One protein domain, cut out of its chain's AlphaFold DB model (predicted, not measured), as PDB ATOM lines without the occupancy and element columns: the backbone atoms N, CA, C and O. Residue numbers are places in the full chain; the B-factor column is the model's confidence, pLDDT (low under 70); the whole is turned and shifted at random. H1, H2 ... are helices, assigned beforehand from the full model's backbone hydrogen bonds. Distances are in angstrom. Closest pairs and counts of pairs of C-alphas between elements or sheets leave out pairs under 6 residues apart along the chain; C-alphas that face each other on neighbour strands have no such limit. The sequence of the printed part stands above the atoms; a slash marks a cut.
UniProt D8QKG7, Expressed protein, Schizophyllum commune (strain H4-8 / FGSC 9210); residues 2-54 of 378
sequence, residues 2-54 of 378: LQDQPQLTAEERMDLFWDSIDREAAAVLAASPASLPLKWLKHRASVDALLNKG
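AT A GLANCE: This is residues 2 to 54 of the 378 residues of the protein "Expressed protein" of Schizophyllum commune (strain H4-8 / FGSC 9210) (UniProt D8QKG7). Two helices make a flat, open, narrow V: H1 runs out, a turn of chain at its far end folds back, and the shorter H2 runs back beside it with a gap between them. Residues 2 to 9 make a hook at the beginning of H1, on the side away from H2, and residues 45 to 54 of H2 stick out. The printed part has 53 residues, with two named helices in the order H1, H2 and no named strand; its class is all helix. It is loose, with a radius of gyration of the C-alphas of 13.7 A, and spans 39 by 30 by 11 A.

IN THESE COORDINATES: Start at C-alpha 2, at (-40.910, -34.159, -38.984), and go through residues 2 to 9, which hold no named element. Find C-alpha 10 at (-31.011, -33.403, -38.261); from there H1, residues 10 to 31, runs 31.8 A to C-alpha 31. After residues 32 to 38 comes H2, residues 39 to 54, which runs 23.3 A to C-alpha 54 at (-18.639, -43.366, -39.664).

HOW THE PARTS SIT: Look between H1 and H2: they are near each other, with 5 pairs of C-alphas within 10 A and no pair within 8 A. The seven residues between them are a short link. In both H1 and H2 every O i to N i+4 pair is within hydrogen-bond range.

THE WHOLE: The C-alphas of Gln 7 and Ala 34 are the two farthest apart, at 39.9 A. Residues 30 to 35, of which 30 and 31 belong to H1, stand free, as do residues 45 to 54 of H2. The printed part has no cut. In the B-factor column you will find a mean pLDDT of 79.7 for the printed part, with residues 35 to 42, residue 46 and residues 49 to 54 under 70.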
ATOM      1  N   LEU A   2     -42.200 -34.698 -38.501       71.69
ATOM      2  CA  LEU A   2     -40.910 -34.159 -38.984       71.69
ATOM      3  C   LEU A   2     -41.011 -33.016 -40.013       71.69
ATOM      4  O   LEU A   2     -40.071 -32.235 -40.145       71.69
ATOM      5  N   GLN A   3     -42.124 -32.911 -40.745       79.25
ATOM      6  CA  GLN A   3     -42.385 -31.791 -41.663       79.25
ATOM      7  C   GLN A   3     -42.849 -30.521 -40.934       79.25
ATOM      8  O   GLN A   3     -42.670 -29.426 -41.455       79.25
ATOM      9  N   ASP A   4     -43.374 -30.662 -39.717       87.62
ATOM     10  CA  ASP A   4     -44.014 -29.568 -38.978       87.62
ATOM     11  C   ASP A   4     -43.017 -28.773 -38.120       87.62
ATOM     12  O   ASP A   4     -43.373 -27.754 -37.534       87.62
ATOM     13  N   GLN A   5     -41.762 -29.229 -38.033       89.00
ATOM     14  CA  GLN A   5     -40.713 -28.604 -37.225       89.00
ATOM     15  C   GLN A   5     -39.427 -28.393 -38.035       89.00
ATOM     16  O   GLN A   5     -38.433 -29.103 -37.848       89.00
ATOM     17  N   PRO A   6     -39.423 -27.415 -38.961       89.62
ATOM     18  CA  PRO A   6     -38.254 -27.114 -39.780       89.62
ATOM     19  C   PRO A   6     -37.056 -26.618 -38.957       89.62
ATOM     20  O   PRO A   6     -35.925 -26.789 -39.404       89.62
ATOM     21  N   GLN A   7     -37.286 -26.060 -37.763       95.94
ATOM     22  CA  GLN A   7     -36.231 -25.553 -36.879       95.94
ATOM     23  C   GLN A   7     -35.358 -26.635 -36.231       95.94
ATOM     24  O   GLN A   7     -34.269 -26.313 -35.769       95.94
ATOM     25  N   LEU A   8     -35.806 -27.893 -36.196       93.50
ATOM     26  CA  LEU A   8     -35.025 -28.964 -35.584       93.50
ATOM     27  C   LEU A   8     -33.844 -29.345 -36.470       93.50
ATOM     28  O   LEU A   8     -33.998 -29.550 -37.686       93.50
ATOM     29  N   THR A   9     -32.691 -29.503 -35.836       95.06
ATOM     30  CA  THR A   9     -31.488 -30.070 -36.440       95.06
ATOM     31  C   THR A   9     -31.734 -31.515 -36.889       95.06
ATOM     32  O   THR A   9     -32.684 -32.178 -36.470       95.06
ATOM     33  N   ALA A  10     -30.889 -32.024 -37.787       87.06
ATOM     34  CA  ALA A  10     -31.011 -33.403 -38.261       87.06
ATOM     35  C   ALA A  10     -30.866 -34.435 -37.124       87.06
ATOM     36  O   ALA A  10     -31.501 -35.485 -37.182       87.06
ATOM     37  N   GLU A  11     -30.070 -34.112 -36.102       90.19
ATOM     38  CA  GLU A  11     -29.855 -34.934 -34.908       90.19
ATOM     39  C   GLU A  11     -31.122 -34.979 -34.050       90.19
ATOM     40  O   GLU A  11     -31.675 -36.055 -33.850       90.19
ATOM     41  N   GLU A  12     -31.691 -33.823 -33.699       92.12
ATOM     42  CA  GLU A  12     -32.933 -33.759 -32.912       92.12
ATOM     43  C   GLU A  12     -34.117 -34.436 -33.626       92.12
ATOM     44  O   GLU A  12     -34.985 -35.045 -33.000       92.12
ATOM     45  N   ARG A  13     -34.161 -34.372 -34.961       89.69
ATOM     46  CA  ARG A  13     -35.158 -35.101 -35.763       89.69
ATOM     47  C   ARG A  13     -34.980 -36.613 -35.678       89.69
ATOM     48  O   ARG A  13     -35.974 -37.338 -35.693       89.69
ATOM     49  N   MET A  14     -33.736 -37.080 -35.636       89.12
ATOM     50  CA  MET A  14     -33.419 -38.496 -35.481       89.12
ATOM     51  C   MET A  14     -33.796 -38.978 -34.079       89.12
ATOM     52  O   MET A  14     -34.416 -40.030 -33.948       89.12
ATOM     53  N   ASP A  15     -33.510 -38.175 -33.056       91.62
ATOM     54  CA  ASP A  15     -33.867 -38.477 -31.670       91.62
ATOM     55  C   ASP A  15     -35.387 -38.564 -31.497       91.62
ATOM     56  O   ASP A  15     -35.898 -39.567 -31.007       91.62
ATOM     57  N   LEU A  16     -36.147 -37.598 -32.030       92.12
ATOM     58  CA  LEU A  16     -37.615 -37.647 -32.000       92.12
ATOM     59  C   LEU A  16     -38.200 -38.846 -32.757       92.12
ATOM     60  O   LEU A  16     -39.256 -39.364 -32.382       92.12
ATOM     61  N   PHE A  17     -37.548 -39.277 -33.838       91.81
ATOM     62  CA  PHE A  17     -37.943 -40.477 -34.568       91.81
ATOM     63  C   PHE A  17     -37.750 -41.732 -33.708       91.81
ATOM     64  O   PHE A  17     -38.673 -42.545 -33.609       91.81
ATOM     65  N   TRP A  18     -36.604 -41.862 -33.036       92.31
ATOM     66  CA  TRP A  18     -36.347 -42.970 -32.116       92.31
ATOM     67  C   TRP A  18     -37.264 -42.945 -30.889       92.31
ATOM     68  O   TRP A  18     -37.787 -43.988 -30.507       92.31
ATOM     69  N   ASP A  19     -37.571 -41.769 -30.349       92.12
ATOM     70  CA  ASP A  19     -38.515 -41.622 -29.238       92.12
ATOM     71  C   ASP A  19     -39.952 -41.998 -29.621       92.12
ATOM     72  O   ASP A  19     -40.727 -42.476 -28.788       92.12
ATOM     73  N   SER A  20     -40.358 -41.749 -30.870       92.06
ATOM     74  CA  SER A  20     -41.662 -42.194 -31.386       92.06
ATOM     75  C   SER A  20     -41.724 -43.716 -31.452       92.06
ATOM     76  O   SER A  20     -42.719 -44.327 -31.067       92.06
ATOM     77  N   ILE A  21     -40.634 -44.309 -31.922       89.38
ATOM     78  CA  ILE A  21     -40.418 -45.746 -32.027       89.38
ATOM     79  C   ILE A  21     -40.491 -46.413 -30.649       89.38
ATOM     80  O   ILE A  21     -41.248 -47.365 -30.463       89.38
ATOM     81  N   ASP A  22     -39.760 -45.892 -29.667       89.75
ATOM     82  CA  ASP A  22     -39.719 -46.456 -28.319       89.75
ATOM     83  C   ASP A  22     -41.082 -46.350 -27.622       89.75
ATOM     84  O   ASP A  22     -41.503 -47.282 -26.934       89.75
ATOM     85  N   ARG A  23     -41.816 -45.250 -27.842       90.88
ATOM     86  CA  ARG A  23     -43.187 -45.093 -27.331       90.88
ATOM     87  C   ARG A  23     -44.152 -46.103 -27.934       90.88
ATOM     88  O   ARG A  23     -44.961 -46.668 -27.203       90.88
ATOM     89  N   GLU A  24     -44.065 -46.354 -29.237       90.44
ATOM     90  CA  GLU A  24     -44.882 -47.375 -29.896       90.44
ATOM     91  C   GLU A  24     -44.510 -48.781 -29.399       90.44
ATOM     92  O   GLU A  24     -45.390 -49.575 -29.069       90.44
ATOM     93  N   ALA A  25     -43.213 -49.062 -29.226       85.19
ATOM     94  CA  ALA A  25     -42.730 -50.309 -28.632       85.19
ATOM     95  C   ALA A  25     -43.298 -50.527 -27.223       85.19
ATOM     96  O   ALA A  25     -43.795 -51.610 -26.910       85.19
ATOM     97  N   ALA A  26     -43.240 -49.492 -26.380       88.81
ATOM     98  CA  ALA A  26     -43.741 -49.524 -25.013       88.81
ATOM     99  C   ALA A  26     -45.263 -49.712 -24.971       88.81
ATOM    100  O   ALA A  26     -45.756 -50.509 -24.174       88.81
ATOM    101  N   ALA A  27     -46.005 -49.041 -25.858       91.00
ATOM    102  CA  ALA A  27     -47.455 -49.190 -25.962       91.00
ATOM    103  C   ALA A  27     -47.856 -50.619 -26.352       91.00
ATOM    104  O   ALA A  27     -48.777 -51.191 -25.768       91.00
ATOM    105  N   VAL A  28     -47.141 -51.232 -27.297       88.38
ATOM    106  CA  VAL A  28     -47.439 -52.604 -27.715       88.38
ATOM    107  C   VAL A  28     -46.983 -53.628 -26.663       88.38
ATOM    108  O   VAL A  28     -47.685 -54.613 -26.441       88.38
ATOM    109  N   LEU A  29     -45.875 -53.386 -25.951       88.19
ATOM    110  CA  LEU A  29     -45.462 -54.216 -24.808       88.19
ATOM    111  C   LEU A  29     -46.485 -54.159 -23.668       88.19
ATOM    112  O   LEU A  29     -46.763 -55.185 -23.049       88.19
ATOM    113  N   ALA A  30     -47.071 -52.985 -23.419       88.94
ATOM    114  CA  ALA A  30     -48.142 -52.816 -22.443       88.94
ATOM    115  C   ALA A  30     -49.440 -53.520 -22.874       88.94
ATOM    116  O   ALA A  30     -50.161 -54.042 -22.027       88.94
ATOM    117  N   ALA A  31     -49.728 -53.569 -24.179       90.94
ATOM    118  CA  ALA A  31     -50.921 -54.219 -24.720       90.94
ATOM    119  C   ALA A  31     -50.802 -55.753 -24.818       90.94
ATOM    120  O   ALA A  31     -51.806 -56.450 -24.692       90.94
ATOM    121  N   SER A  32     -49.601 -56.294 -25.053       89.62
ATOM    122  CA  SER A  32     -49.370 -57.742 -25.122       89.62
ATOM    123  C   SER A  32     -47.926 -58.110 -24.744       89.62
ATOM    124  O   SER A  32     -47.041 -58.164 -25.608       89.62
ATOM    125  N   PRO A  33     -47.661 -58.438 -23.466       76.62
ATOM    126  CA  PRO A  33     -46.314 -58.771 -22.996       76.62
ATOM    127  C   PRO A  33     -45.771 -60.093 -23.571       76.62
ATOM    128  O   PRO A  33     -44.570 -60.344 -23.512       76.62
ATOM    129  N   ALA A  34     -46.630 -60.938 -24.152       74.31
ATOM    130  CA  ALA A  34     -46.246 -62.236 -24.706       74.31
ATOM    131  C   ALA A  34     -45.827 -62.186 -26.188       74.31
ATOM    132  O   ALA A  34     -45.376 -63.194 -26.732       74.31
ATOM    133  N   SER A  35     -45.977 -61.042 -26.865       61.28
ATOM    134  CA  SER A  35     -45.815 -60.977 -28.319       61.28
ATOM    135  C   SER A  35     -45.149 -59.689 -28.796       61.28
ATOM    136  O   SER A  35     -45.791 -58.888 -29.464       61.28
ATOM    137  N   LEU A  36     -43.850 -59.495 -28.543       62.22
ATOM    138  CA  LEU A  36     -43.078 -58.537 -29.346       62.22
ATOM    139  C   LEU A  36     -41.608 -58.928 -29.589       62.22
ATOM    140  O   LEU A  36     -41.012 -59.689 -28.825       62.22
ATOM    141  N   PRO A  37     -41.018 -58.442 -30.702       58.12
ATOM    142  CA  PRO A  37     -39.885 -59.050 -31.355       58.12
ATOM    143  C   PRO A  37     -38.577 -58.424 -30.874       58.12
ATOM    144  O   PRO A  37     -38.220 -57.302 -31.225       58.12
ATOM    145  N   LEU A  38     -37.748 -59.252 -30.242       56.88
ATOM    146  CA  LEU A  38     -36.305 -59.045 -30.030       56.88
ATOM    147  C   LEU A  38     -35.520 -58.602 -31.290       56.88
ATOM    148  O   LEU A  38     -34.338 -58.276 -31.210       56.88
ATOM    149  N   LYS A  39     -36.141 -58.620 -32.475       61.59
ATOM    150  CA  LYS A  39     -35.543 -58.210 -33.748       61.59
ATOM    151  C   LYS A  39     -35.343 -56.696 -33.852       61.59
ATOM    152  O   LYS A  39     -34.390 -56.282 -34.504       61.59
ATOM    153  N   TRP A  40     -36.183 -55.882 -33.210       66.38
ATOM    154  CA  TRP A  40     -36.090 -54.427 -33.364       66.38
ATOM    155  C   TRP A  40     -34.984 -53.792 -32.518       66.38
ATOM    156  O   TRP A  40     -34.167 -53.044 -33.052       66.38
ATOM    157  N   LEU A  41     -34.871 -54.177 -31.243       66.25
ATOM    158  CA  LEU A  41     -33.760 -53.756 -30.379       66.25
ATOM    159  C   LEU A  41     -32.388 -54.088 -30.994       66.25
ATOM    160  O   LEU A  41     -31.453 -53.295 -30.907       66.25
ATOM    161  N   LYS A  42     -32.278 -55.222 -31.702       67.06
ATOM    162  CA  LYS A  42     -31.066 -55.588 -32.459       67.06
ATOM    163  C   LYS A  42     -30.786 -54.646 -33.636       67.06
ATOM    164  O   LYS A  42     -29.623 -54.419 -33.970       67.06
ATOM    165  N   HIS A  43     -31.826 -54.097 -34.260       71.31
ATOM    166  CA  HIS A  43     -31.698 -53.154 -35.368       71.31
ATOM    167  C   HIS A  43     -31.201 -51.781 -34.905       71.31
ATOM    168  O   HIS A  43     -30.303 -51.245 -35.548       71.31
ATOM    169  N   ARG A  44     -31.695 -51.256 -33.773       74.69
ATOM    170  CA  ARG A  44     -31.228 -49.976 -33.202       74.69
ATOM    171  C   ARG A  44     -29.735 -50.010 -32.879       74.69
ATOM    172  O   ARG A  44     -28.971 -49.231 -33.436       74.69
ATOM    173  N   ALA A  45     -29.298 -51.018 -32.121       70.56
ATOM    174  CA  ALA A  45     -27.884 -51.198 -31.786       70.56
ATOM    175  C   ALA A  45     -26.981 -51.337 -33.031       70.56
ATOM    176  O   ALA A  45     -25.829 -50.908 -33.022       70.56
ATOM    177  N   SER A  46     -27.500 -51.916 -34.119       69.56
ATOM    178  CA  SER A  46     -26.764 -52.044 -35.382       69.56
ATOM    179  C   SER A  46     -26.652 -50.716 -36.139       69.56
ATOM    180  O   SER A  46     -25.619 -50.460 -36.758       69.56
ATOM    181  N   VAL A  47     -27.690 -49.874 -36.098       70.62
ATOM    182  CA  VAL A  47     -27.701 -48.547 -36.735       70.62
ATOM    183  C   VAL A  47     -26.808 -47.574 -35.967       70.62
ATOM    184  O   VAL A  47     -25.950 -46.941 -36.583       70.62
ATOM    185  N   ASP A  48     -26.895 -47.546 -34.637       70.06
ATOM    186  CA  ASP A  48     -26.038 -46.701 -33.796       70.06
ATOM    187  C   ASP A  48     -24.558 -47.086 -33.941       70.06
ATOM    188  O   ASP A  48     -23.681 -46.231 -34.067       70.06
ATOM    189  N   ALA A  49     -24.258 -48.387 -34.027       67.81
ATOM    190  CA  ALA A  49     -22.903 -48.870 -34.282       67.81
ATOM    191  C   ALA A  49     -22.373 -48.498 -35.679       67.81
ATOM    192  O   ALA A  49     -21.159 -48.382 -35.855       67.81
ATOM    193  N   LEU A  50     -23.244 -48.333 -36.681       64.19
ATOM    194  CA  LEU A  50     -22.858 -47.884 -38.022       64.19
ATOM    195  C   LEU A  50     -22.604 -46.375 -38.061       64.19
ATOM    196  O   LEU A  50     -21.608 -45.951 -38.648       64.19
ATOM    197  N   LEU A  51     -23.456 -45.585 -37.409       68.75
ATOM    198  CA  LEU A  51     -23.311 -44.129 -37.330       68.75
ATOM    199  C   LEU A  51     -22.058 -43.737 -36.533       68.75
ATOM    200  O   LEU A  51     -21.251 -42.941 -37.011       68.75
ATOM    201  N   ASN A  52     -21.800 -44.403 -35.403       66.56
ATOM    202  CA  ASN A  52     -20.609 -44.158 -34.579       66.56
ATOM    203  C   ASN A  52     -19.297 -44.646 -35.217       66.56
ATOM    204  O   ASN A  52     -18.224 -44.150 -34.885       66.56
ATOM    205  N   LYS A  53     -19.343 -45.603 -36.154       61.75
ATOM    206  CA  LYS A  53     -18.155 -46.024 -36.924       61.75
ATOM    207  C   LYS A  53     -17.858 -45.113 -38.116       61.75
ATOM    208  O   LYS A  53     -16.740 -45.137 -38.620       61.75
ATOM    209  N   GLY A  54     -18.831 -44.325 -38.576       45.34
ATOM    210  CA  GLY A  54     -18.639 -43.366 -39.664       45.34
ATOM    211  C   GLY A  54     -17.821 -42.138 -39.254       45.34
ATOM    212  O   GLY A  54     -17.075 -41.600 -40.071       45.34
TER     213      GLY A  54